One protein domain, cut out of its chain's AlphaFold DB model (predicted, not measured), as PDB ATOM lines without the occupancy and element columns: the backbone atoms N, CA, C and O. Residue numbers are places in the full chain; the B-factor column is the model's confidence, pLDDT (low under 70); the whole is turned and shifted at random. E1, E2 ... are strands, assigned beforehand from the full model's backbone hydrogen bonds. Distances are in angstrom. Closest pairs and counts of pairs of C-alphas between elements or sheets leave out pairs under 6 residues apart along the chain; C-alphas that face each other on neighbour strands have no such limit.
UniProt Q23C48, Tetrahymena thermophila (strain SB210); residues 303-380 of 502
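This is residues 303 to 380 of the 502 residues of a protein of Tetrahymena thermophila (strain SB210) (UniProt Q23C48). Three parts follow one another along the longest axis: a hairpin arm of E1 and E2, a small hairpin of E3 and E4 in the middle, and a twisted four-stranded sheet at the other end. The arm's tip, residues 311 to 316, sticks out, while the sheet sets the short hairpin E5 and E6 beside the long hairpin E7 and E8. The 78 printed residues hold eight named strands, E1 to E8 in chain order, and no named helix; the class is all strand. The sheet's order is E6, E5, E8, E7, mixed. The whole is loose, with a radius of gyration of the C-alphas of 15.1 A, and spans 50 by 25 by 17 A.

E1, residues 303 to 312, and E2, residues 315 to 322, form an antiparallel hairpin, with N 310 and O 317 within hydrogen-bond range at 2.8 A. E1 bends by 69 degrees at residue 307. E3, residues 327 to 331, and E4, residues 334 to 341, form the next antiparallel hairpin, with N 331 and O 337 at 2.8 A. The closest C-alphas of E1 and E3, Asn 303 and Cys 330, are 6.6 A apart. E5, residues 346 to 348, and E6, residues 353 to 355, are an antiparallel hairpin, with N 348 and O 353 at 2.8 A. The closest C-alphas of E4 and E6, Cys 338 and Ser 353, are 5.5 A apart. E7, residues 362 to 369, and E8, residues 372 to 379, are an antiparallel hairpin, with N 367 and O 374 at 2.8 A. E5 and E8 are parallel at 38 degrees, with N 347 and O 375 at 2.9 A.

E1 begins at C-alpha 303 (124.090, 61.368, 23.758) and E8 ends at C-alpha 379 (101.207, 71.924, 18.632). E1 is 20.6 A long, E2 22.4 A, E7 21.0 A and E8 22.2 A.

The two C-alphas farthest apart, Tyr 313 and Asn 361, are 51.4 A apart. The printed part has no cut and no long link. Residues 303 to 320 have pLDDT under 70.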
ATOM      1  N   ASN A 303     124.924  62.547  23.959       69.75
ATOM      2  CA  ASN A 303     124.090  61.368  23.758       69.75
ATOM      3  C   ASN A 303     124.817  60.242  23.016       69.75
ATOM      4  O   ASN A 303     125.907  60.435  22.457       69.75
ATOM      5  N   THR A 304     124.250  59.035  23.036       65.75
ATOM      6  CA  THR A 304     124.842  57.901  22.326       65.75
ATOM      7  C   THR A 304     124.595  58.048  20.826       65.75
ATOM      8  O   THR A 304     123.510  58.412  20.381       65.75
ATOM      9  N   ASN A 305     125.609  57.773  20.001       64.69
ATOM     10  CA  ASN A 305     125.400  57.580  18.568       64.69
ATOM     11  C   ASN A 305     125.660  56.104  18.235       64.69
ATOM     12  O   ASN A 305     126.803  55.651  18.356       64.69
ATOM     13  N   PRO A 306     124.644  55.345  17.784       63.41
ATOM     14  CA  PRO A 306     124.811  53.952  17.368       63.41
ATOM     15  C   PRO A 306     125.888  53.770  16.288       63.41
ATOM     16  O   PRO A 306     126.585  52.760  16.276       63.41
ATOM     17  N   SER A 307     126.088  54.772  15.430       59.91
ATOM     18  CA  SER A 307     127.114  54.785  14.376       59.91
ATOM     19  C   SER A 307     128.537  54.911  14.924       59.91
ATOM     20  O   SER A 307     129.486  54.499  14.267       59.91
ATOM     21  N   ASN A 308     128.685  55.440  16.141       59.19
ATOM     22  CA  ASN A 308     129.963  55.563  16.845       59.19
ATOM     23  C   ASN A 308     130.216  54.375  17.782       59.19
ATOM     24  O   ASN A 308     131.025  54.463  18.710       59.19
ATOM     25  N   THR A 309     129.484  53.281  17.579       53.94
ATOM     26  CA  THR A 309     129.645  52.055  18.344       53.94
ATOM     27  C   THR A 309     130.552  51.107  17.578       53.94
ATOM     28  O   THR A 309     130.161  50.500  16.583       53.94
ATOM     29  N   HIS A 310     131.790  50.978  18.044       53.00
ATOM     30  CA  HIS A 310     132.790  50.115  17.436       53.00
ATOM     31  C   HIS A 310     132.965  48.864  18.286       53.00
ATOM     32  O   HIS A 310     133.228  48.935  19.487       53.00
ATOM     33  N   THR A 311     132.835  47.702  17.650       39.81
ATOM     34  CA  THR A 311     133.167  46.429  18.289       39.81
ATOM     35  C   THR A 311     134.634  46.142  18.017       39.81
ATOM     36  O   THR A 311     135.005  45.778  16.903       39.81
ATOM     37  N   LEU A 312     135.475  46.326  19.029       38.62
ATOM     38  CA  LEU A 312     136.893  45.990  18.975       38.62
ATOM     39  C   LEU A 312     137.134  44.804  19.907       38.62
ATOM     40  O   LEU A 312     136.869  44.881  21.107       38.62
ATOM     41  N   TYR A 313     137.595  43.691  19.326       36.16
ATOM     42  CA  TYR A 313     138.048  42.486  20.032       36.16
ATOM     43  C   TYR A 313     137.111  42.032  21.168       36.16
ATOM     44  O   TYR A 313     137.546  41.849  22.301       36.16
ATOM     45  N   SER A 314     135.820  41.845  20.860       39.91
ATOM     46  CA  SER A 314     134.730  41.419  21.770       39.91
ATOM     47  C   SER A 314     134.209  42.449  22.786       39.91
ATOM     48  O   SER A 314     133.339  42.121  23.591       39.91
ATOM     49  N   THR A 315     134.666  43.702  22.720       37.22
ATOM     50  CA  THR A 315     134.112  44.808  23.517       37.22
ATOM     51  C   THR A 315     133.470  45.873  22.637       37.22
ATOM     52  O   THR A 315     134.034  46.285  21.624       37.22
ATOM     53  N   THR A 316     132.281  46.312  23.039       48.91
ATOM     54  CA  THR A 316     131.534  47.390  22.392       48.91
ATOM     55  C   THR A 316     131.945  48.718  23.020       48.91
ATOM     56  O   THR A 316     131.704  48.937  24.206       48.91
ATOM     57  N   ILE A 317     132.588  49.589  22.243       56.03
ATOM     58  CA  ILE A 317     132.958  50.948  22.657       56.03
ATOM     59  C   ILE A 317     132.030  51.915  21.931       56.03
ATOM     60  O   ILE A 317     131.996  51.912  20.703       56.03
ATOM     61  N   SER A 318     131.311  52.752  22.676       58.31
ATOM     62  CA  SER A 318     130.476  53.818  22.115       58.31
ATOM     63  C   SER A 318     131.095  55.173  22.443       58.31
ATOM     64  O   SER A 318     131.318  55.486  23.613       58.31
ATOM     65  N   TYR A 319     131.383  55.974  21.419       62.62
ATOM     66  CA  TYR A 319     131.788  57.366  21.616       62.62
ATOM     67  C   TYR A 319     130.545  58.246  21.764       62.62
ATOM     68  O   TYR A 319     129.659  58.214  20.905       62.62
ATOM     69  N   CYS A 320     130.484  59.035  22.840       67.56
ATOM     70  CA  CYS A 320     129.407  59.999  23.032       67.56
ATOM     71  C   CYS A 320     129.527  61.123  22.002       67.56
ATOM     72  O   CYS A 320     130.621  61.612  21.715       67.56
ATOM     73  N   GLN A 321     128.394  61.519  21.440       74.94
ATOM     74  CA  GLN A 321     128.309  62.643  20.528       74.94
ATOM     75  C   GLN A 321     127.794  63.854  21.299       74.94
ATOM     76  O   GLN A 321     126.802  63.751  22.016       74.94
ATOM     77  N   GLN A 322     128.482  64.984  21.164       79.69
ATOM     78  CA  GLN A 322     128.025  66.243  21.741       79.69
ATOM     79  C   GLN A 322     126.775  66.727  20.998       79.69
ATOM     80  O   GLN A 322     126.723  66.649  19.767       79.69
ATOM     81  N   CYS A 323     125.789  67.216  21.744       84.19
ATOM     82  CA  CYS A 323     124.611  67.868  21.185       84.19
ATOM     83  C   CYS A 323     124.968  69.195  20.495       84.19
ATOM     84  O   CYS A 323     126.043  69.758  20.718       84.19
ATOM     85  N   ASP A 324     124.073  69.699  19.638       85.44
ATOM     86  CA  ASP A 324     124.204  71.046  19.074       85.44
ATOM     87  C   ASP A 324     124.347  72.083  20.208       85.44
ATOM     88  O   ASP A 324     123.676  71.937  21.232       85.44
ATOM     89  N   PRO A 325     125.175  73.136  20.055       85.12
ATOM     90  CA  PRO A 325     125.366  74.159  21.087       85.12
ATOM     91  C   PRO A 325     124.087  74.844  21.583       85.12
ATOM     92  O   PRO A 325     124.117  75.482  22.631       85.12
ATOM     93  N   ASN A 326     122.983  74.759  20.835       87.94
ATOM     94  CA  ASN A 326     121.694  75.315  21.241       87.94
ATOM     95  C   ASN A 326     120.818  74.334  22.039       87.94
ATOM     96  O   ASN A 326     119.796  74.756  22.575       87.94
ATOM     97  N   CYS A 327     121.189  73.056  22.130       91.12
ATOM     98  CA  CYS A 327     120.462  72.046  22.892       91.12
ATOM     99  C   CYS A 327     121.121  71.830  24.261       91.12
ATOM    100  O   CYS A 327     122.332  71.628  24.346       91.12
ATOM    101  N   TYR A 328     120.318  71.770  25.324       89.38
ATOM    102  CA  TYR A 328     120.800  71.263  26.614       89.38
ATOM    103  C   TYR A 328     120.898  69.730  26.600       89.38
ATOM    104  O   TYR A 328     121.823  69.164  27.173       89.38
ATOM    105  N   GLY A 329     119.975  69.077  25.888       89.12
ATOM    106  CA  GLY A 329     120.016  67.651  25.578       89.12
ATOM    107  C   GLY A 329     119.450  67.363  24.194       89.12
ATOM    108  O   GLY A 329     118.659  68.150  23.670       89.12
ATOM    109  N   CYS A 330     119.880  66.267  23.574       89.56
ATOM    110  CA  CYS A 330     119.521  65.889  22.206       89.56
ATOM    111  C   CYS A 330     119.194  64.400  22.087       89.56
ATOM    112  O   CYS A 330     119.532  63.605  22.957       89.56
ATOM    113  N   GLN A 331     118.545  64.011  20.994       87.44
ATOM    114  CA  GLN A 331     118.184  62.630  20.687       87.44
ATOM    115  C   GLN A 331     119.404  61.790  20.267       87.44
ATOM    116  O   GLN A 331     120.331  62.279  19.617       87.44
ATOM    117  N   ASP A 332     119.369  60.493  20.586       80.25
ATOM    118  CA  ASP A 332     120.420  59.536  20.236       80.25
ATOM    119  C   ASP A 332     120.700  59.541  18.728       80.25
ATOM    120  O   ASP A 332     119.792  59.428  17.900       80.25
ATOM    121  N   GLY A 333     121.977  59.667  18.367       77.06
ATOM    122  CA  GLY A 333     122.450  59.705  16.984       77.06
ATOM    123  C   GLY A 333     122.098  60.970  16.194       77.06
ATOM    124  O   GLY A 333     122.446  61.033  15.014       77.06
ATOM    125  N   ASN A 334     121.448  61.972  16.799       84.06
ATOM    126  CA  ASN A 334     121.074  63.214  16.121       84.06
ATOM    127  C   ASN A 334     121.311  64.460  17.004       84.06
ATOM    128  O   ASN A 334     120.394  64.910  17.694       84.06
ATOM    129  N   PRO A 335     122.512  65.073  16.935       83.50
ATOM    130  CA  PRO A 335     122.878  66.241  17.744       83.50
ATOM    131  C   PRO A 335     121.958  67.442  17.591       83.50
ATOM    132  O   PRO A 335     121.834  68.231  18.520       83.50
ATOM    133  N   SER A 336     121.354  67.595  16.412       87.88
ATOM    134  CA  SER A 336     120.528  68.751  16.065       87.88
ATOM    135  C   SER A 336     119.065  68.584  16.472       87.88
ATOM    136  O   SER A 336     118.300  69.531  16.339       87.88
ATOM    137  N   SER A 337     118.661  67.396  16.935       92.44
ATOM    138  CA  SER A 337     117.307  67.142  17.426       92.44
ATOM    139  C   SER A 337     117.301  67.242  18.946       92.44
ATOM    140  O   SER A 337     117.540  66.249  19.633       92.44
ATOM    141  N   CYS A 338     117.051  68.438  19.468       93.38
ATOM    142  CA  CYS A 338     117.003  68.707  20.897       93.38
ATOM    143  C   CYS A 338     115.850  67.945  21.578       93.38
ATOM    144  O   CYS A 338     114.749  67.831  21.037       93.38
ATOM    145  N   THR A 339     116.099  67.463  22.792       93.19
ATOM    146  CA  THR A 339     115.089  66.968  23.740       93.19
ATOM    147  C   THR A 339     114.862  67.954  24.877       93.19
ATOM    148  O   THR A 339     113.756  68.026  25.397       93.19
ATOM    149  N   ASP A 340     115.893  68.732  25.219       93.25
ATOM    150  CA  ASP A 340     115.896  69.706  26.304       93.25
ATOM    151  C   ASP A 340     116.584  70.994  25.847       93.25
ATOM    152  O   ASP A 340     117.536  70.958  25.058       93.25
ATOM    153  N   CYS A 341     116.141  72.130  26.380       94.81
ATOM    154  CA  CYS A 341     116.682  73.441  26.038       94.81
ATOM    155  C   CYS A 341     117.304  74.137  27.247       94.81
ATOM    156  O   CYS A 341     117.006  73.815  28.398       94.81
ATOM    157  N   TYR A 342     118.153  75.128  26.975       93.38
ATOM    158  CA  TYR A 342     118.701  75.983  28.022       93.38
ATOM    159  C   TYR A 342     117.626  76.899  28.623       93.38
ATOM    160  O   TYR A 342     116.535  77.078  28.073       93.38
ATOM    161  N   ASN A 343     117.959  77.510  29.762       94.19
ATOM    162  CA  ASN A 343     117.076  78.415  30.491       94.19
ATOM    163  C   ASN A 343     116.340  79.440  29.604       94.19
ATOM    164  O   ASN A 343     116.958  80.177  28.836       94.19
ATOM    165  N   ASN A 344     115.020  79.535  29.797       93.88
ATOM    166  CA  ASN A 344     114.096  80.460  29.128       93.88
ATOM    167  C   ASN A 344     113.957  80.292  27.601       93.88
ATOM    168  O   ASN A 344     113.474  81.206  26.933       93.88
ATOM    169  N   GLN A 345     114.341  79.142  27.046       96.31
ATOM    170  CA  GLN A 345     114.149  78.820  25.627       96.31
ATOM    171  C   GLN A 345     112.892  77.974  25.389       96.31
ATOM    172  O   GLN A 345     112.313  77.425  26.329       96.31
ATOM    173  N   TYR A 346     112.481  77.857  24.125       97.19
ATOM    174  CA  TYR A 346     111.286  77.134  23.694       97.19
ATOM    175  C   TYR A 346     111.667  75.927  22.835       97.19
ATOM    176  O   TYR A 346     112.221  76.091  21.751       97.19
ATOM    177  N   LEU A 347     111.342  74.719  23.294       97.06
ATOM    178  CA  LEU A 347     111.536  73.500  22.512       97.06
ATOM    179  C   LEU A 347     110.488  73.441  21.399       97.06
ATOM    180  O   LEU A 347     109.302  73.258  21.671       97.06
ATOM    181  N   ASN A 348     110.917  73.598  20.149       95.44
ATOM    182  CA  ASN A 348     110.033  73.665  18.998       95.44
ATOM    183  C   ASN A 348     109.638  72.260  18.499       95.44
ATOM    184  O   ASN A 348     110.476  71.554  17.936       95.44
ATOM    185  N   PRO A 349     108.351  71.863  18.587       94.38
ATOM    186  CA  PRO A 349     107.890  70.529  18.191       94.38
ATOM    187  C   PRO A 349     107.823  70.324  16.666       94.38
ATOM    188  O   PRO A 349     107.405  69.263  16.199       94.38
ATOM    189  N   ASN A 350     108.123  71.349  15.861       90.94
ATOM    190  CA  ASN A 350     108.153  71.249  14.400       90.94
ATOM    191  C   ASN A 350     109.553  70.942  13.863       90.94
ATOM    192  O   ASN A 350     109.668  70.281  12.835       90.94
ATOM    193  N   THR A 351     110.589  71.437  14.537       93.44
ATOM    194  CA  THR A 351     111.991  71.357  14.099       93.44
ATOM    195  C   THR A 351     112.870  70.558  15.054       93.44
ATOM    196  O   THR A 351     113.982  70.208  14.674       93.44
ATOM    197  N   ASN A 352     112.389  70.267  16.268       93.12
ATOM    198  CA  ASN A 352     113.180  69.756  17.386       93.12
ATOM    199  C   ASN A 352     114.401  70.643  17.689       93.12
ATOM    200  O   ASN A 352     115.475  70.142  17.998       93.12
ATOM    201  N   SER A 353     114.246  71.966  17.581       94.56
ATOM    202  CA  SER A 353     115.265  72.962  17.945       94.56
ATOM    203  C   SER A 353     114.830  73.783  19.156       94.56
ATOM    204  O   SER A 353     113.649  73.816  19.502       94.56
ATOM    205  N   CYS A 354     115.780  74.473  19.783       96.06
ATOM    206  CA  CYS A 354     115.510  75.420  20.860       96.06
ATOM    207  C   CYS A 354     115.466  76.853  20.319       96.06
ATOM    208  O   CYS A 354     116.484  77.398  19.886       96.06
ATOM    209  N   ASP A 355     114.288  77.470  20.365       95.62
ATOM    210  CA  ASP A 355     114.036  78.810  19.840       95.62
ATOM    211  C   ASP A 355     113.990  79.850  20.977       95.62
ATOM    212  O   ASP A 355     113.651  79.546  22.122       95.62
ATOM    213  N   GLN A 356     114.305  81.113  20.670       94.44
ATOM    214  CA  GLN A 356     114.260  82.223  21.645       94.44
ATOM    215  C   GLN A 356     112.853  82.796  21.856       94.44
ATOM    216  O   GLN A 356     112.613  83.578  22.775       94.44
ATOM    217  N   THR A 357     111.915  82.432  20.987       94.62
ATOM    218  CA  THR A 357     110.536  82.918  20.999       94.62
ATOM    219  C   THR A 357     109.580  81.744  20.847       94.62
ATOM    220  O   THR A 357     109.942  80.787  20.159       94.62
ATOM    221  N   PRO A 358     108.358  81.820  21.406       92.94
ATOM    222  CA  PRO A 358     107.362  80.773  21.234       92.94
ATOM    223  C   PRO A 358     107.132  80.478  19.744       92.94
ATOM    224  O   PRO A 358     106.830  81.410  18.986       92.94
ATOM    225  N   PRO A 359     107.250  79.216  19.303       93.25
ATOM    226  CA  PRO A 359     106.931  78.847  17.935       93.25
ATOM    227  C   PRO A 359     105.458  79.143  17.621       93.25
ATOM    228  O   PRO A 359     104.590  78.975  18.486       93.25
ATOM    229  N   PRO A 360     105.130  79.551  16.385       89.94
ATOM    230  CA  PRO A 360     103.746  79.793  15.998       89.94
ATOM    231  C   PRO A 360     102.908  78.516  16.133       89.94
ATOM    232  O   PRO A 360     103.405  77.409  15.922       89.94
ATOM    233  N   ASN A 361     101.620  78.679  16.443       91.00
ATOM    234  CA  ASN A 361     100.648  77.587  16.564       91.00
ATOM    235  C   ASN A 361     101.032  76.540  17.624       91.00
ATOM    236  O   ASN A 361     100.804  75.340  17.444       91.00
ATOM    237  N   THR A 362     101.628  76.989  18.731       95.31
ATOM    238  CA  THR A 362     101.990  76.120  19.854       95.31
ATOM    239  C   THR A 362     101.459  76.628  21.188       95.31
ATOM    240  O   THR A 362     101.210  77.819  21.378       95.31
ATOM    241  N   PHE A 363     101.293  75.690  22.114       95.94
ATOM    242  CA  PHE A 363     101.077  75.922  23.533       95.94
ATOM    243  C   PHE A 363     102.308  75.427  24.289       95.94
ATOM    244  O   PHE A 363     102.728  74.286  24.100       95.94
ATOM    245  N   CYS A 364     102.892  76.282  25.125       96.38
ATOM    246  CA  CYS A 364     104.166  76.011  25.779       96.38
ATOM    247  C   CYS A 364     104.030  76.003  27.301       96.38
ATOM    248  O   CYS A 364     103.478  76.936  27.886       96.38
ATOM    249  N   GLN A 365     104.578  74.973  27.945       95.69
ATOM    250  CA  GLN A 365     104.575  74.822  29.401       95.69
ATOM    251  C   GLN A 365     105.996  74.744  29.944       95.69
ATOM    252  O   GLN A 365     106.872  74.132  29.336       95.69
ATOM    253  N   ILE A 366     106.227  75.352  31.107       96.19
ATOM    254  CA  ILE A 366     107.536  75.303  31.759       96.19
ATOM    255  C   ILE A 366     107.858  73.872  32.216       96.19
ATOM    256  O   ILE A 366     107.026  73.190  32.810       96.19
ATOM    257  N   THR A 367     109.074  73.428  31.925       94.19
ATOM    258  CA  THR A 367     109.651  72.132  32.290       94.19
ATOM    259  C   THR A 367     110.984  72.383  32.985       94.19
ATOM    260  O   THR A 367     111.735  73.267  32.572       94.19
ATOM    261  N   ILE A 368     111.258  71.638  34.061       92.62
ATOM    262  CA  ILE A 368     112.478  71.792  34.862       92.62
ATOM    263  C   ILE A 368     113.226  70.461  34.915       92.62
ATOM    264  O   ILE A 368     112.670  69.462  35.374       92.62
ATOM    265  N   ILE A 369     114.481  70.456  34.464       84.44
ATOM    266  CA  ILE A 369     115.378  69.293  34.468       84.44
ATOM    267  C   ILE A 369     116.760  69.770  34.909       84.44
ATOM    268  O   ILE A 369     117.306  70.674  34.289       84.44
ATOM    269  N   GLN A 370     117.319  69.169  35.967       81.88
ATOM    270  CA  GLN A 370     118.693  69.428  36.440       81.88
ATOM    271  C   GLN A 370     119.068  70.927  36.484       81.88
ATOM    272  O   GLN A 370     120.051  71.361  35.889       81.88
ATOM    273  N   ASP A 371     118.245  71.731  37.162       84.69
ATOM    274  CA  ASP A 371     118.405  73.189  37.305       84.69
ATOM    275  C   ASP A 371     118.293  74.021  36.006       84.69
ATOM    276  O   ASP A 371     118.516  75.234  36.023       84.69
ATOM    277  N   GLN A 372     117.883  73.416  34.886       86.94
ATOM    278  CA  GLN A 372     117.425  74.131  33.693       86.94
ATOM    279  C   GLN A 372     115.906  74.248  33.680       86.94
ATOM    280  O   GLN A 372     115.193  73.291  33.968       86.94
ATOM    281  N   SER A 373     115.411  75.422  33.301       94.25
ATOM    282  CA  SER A 373     113.997  75.757  33.163       94.25
ATOM    283  C   SER A 373     113.711  76.235  31.741       94.25
ATOM    284  O   SER A 373     114.115  77.326  31.342       94.25
ATOM    285  N   TYR A 374     113.021  75.419  30.951       96.06
ATOM    286  CA  TYR A 374     112.687  75.736  29.561       96.06
ATOM    287  C   TYR A 374     111.201  75.518  29.287       96.06
ATOM    288  O   TYR A 374     110.485  74.919  30.086       96.06
ATOM    289  N   TYR A 375     110.714  76.019  28.158       97.06
ATOM    290  CA  TYR A 375     109.330  75.868  27.736       97.06
ATOM    291  C   TYR A 375     109.206  74.714  26.743       97.06
ATOM    292  O   TYR A 375     109.678  74.800  25.612       97.06
ATOM    293  N   ASN A 376     108.554  73.632  27.155       96.12
ATOM    294  CA  ASN A 376     108.213  72.526  26.274       96.12
ATOM    295  C   ASN A 376     106.939  72.881  25.497       96.12
ATOM    296  O   ASN A 376     105.872  73.047  26.098       96.12
ATOM    297  N   CYS A 377     107.059  73.055  24.180       96.88
ATOM    298  CA  CYS A 377     105.950  73.460  23.330       96.88
ATOM    299  C   CYS A 377     105.321  72.271  22.611       96.88
ATOM    300  O   CYS A 377     105.990  71.404  22.057       96.88
ATOM    301  N   GLN A 378     103.996  72.275  22.554       95.62
ATOM    302  CA  GLN A 378     103.193  71.291  21.845       95.62
ATOM    303  C   GLN A 378     102.307  71.996  20.822       95.62
ATOM    304  O   GLN A 378     101.891  73.137  21.021       95.62
ATOM    305  N   LYS A 379     102.019  71.329  19.702       94.88
ATOM    306  CA  LYS A 379     101.207  71.924  18.632       94.88
ATOM    307  C   LYS A 379      99.768  72.139  19.104       94.88
ATOM    308  O   LYS A 379      99.179  71.276  19.759       94.88
ATOM    309  N   CYS A 380      99.201  73.285  18.745       94.81
ATOM    310  CA  CYS A 380      97.766  73.516  18.852       94.81
ATOM    311  C   CYS A 380      96.991  72.580  17.915       94.81
ATOM    312  O   CYS A 380      97.569  71.972  17.009       94.81
TER     313      CYS A 380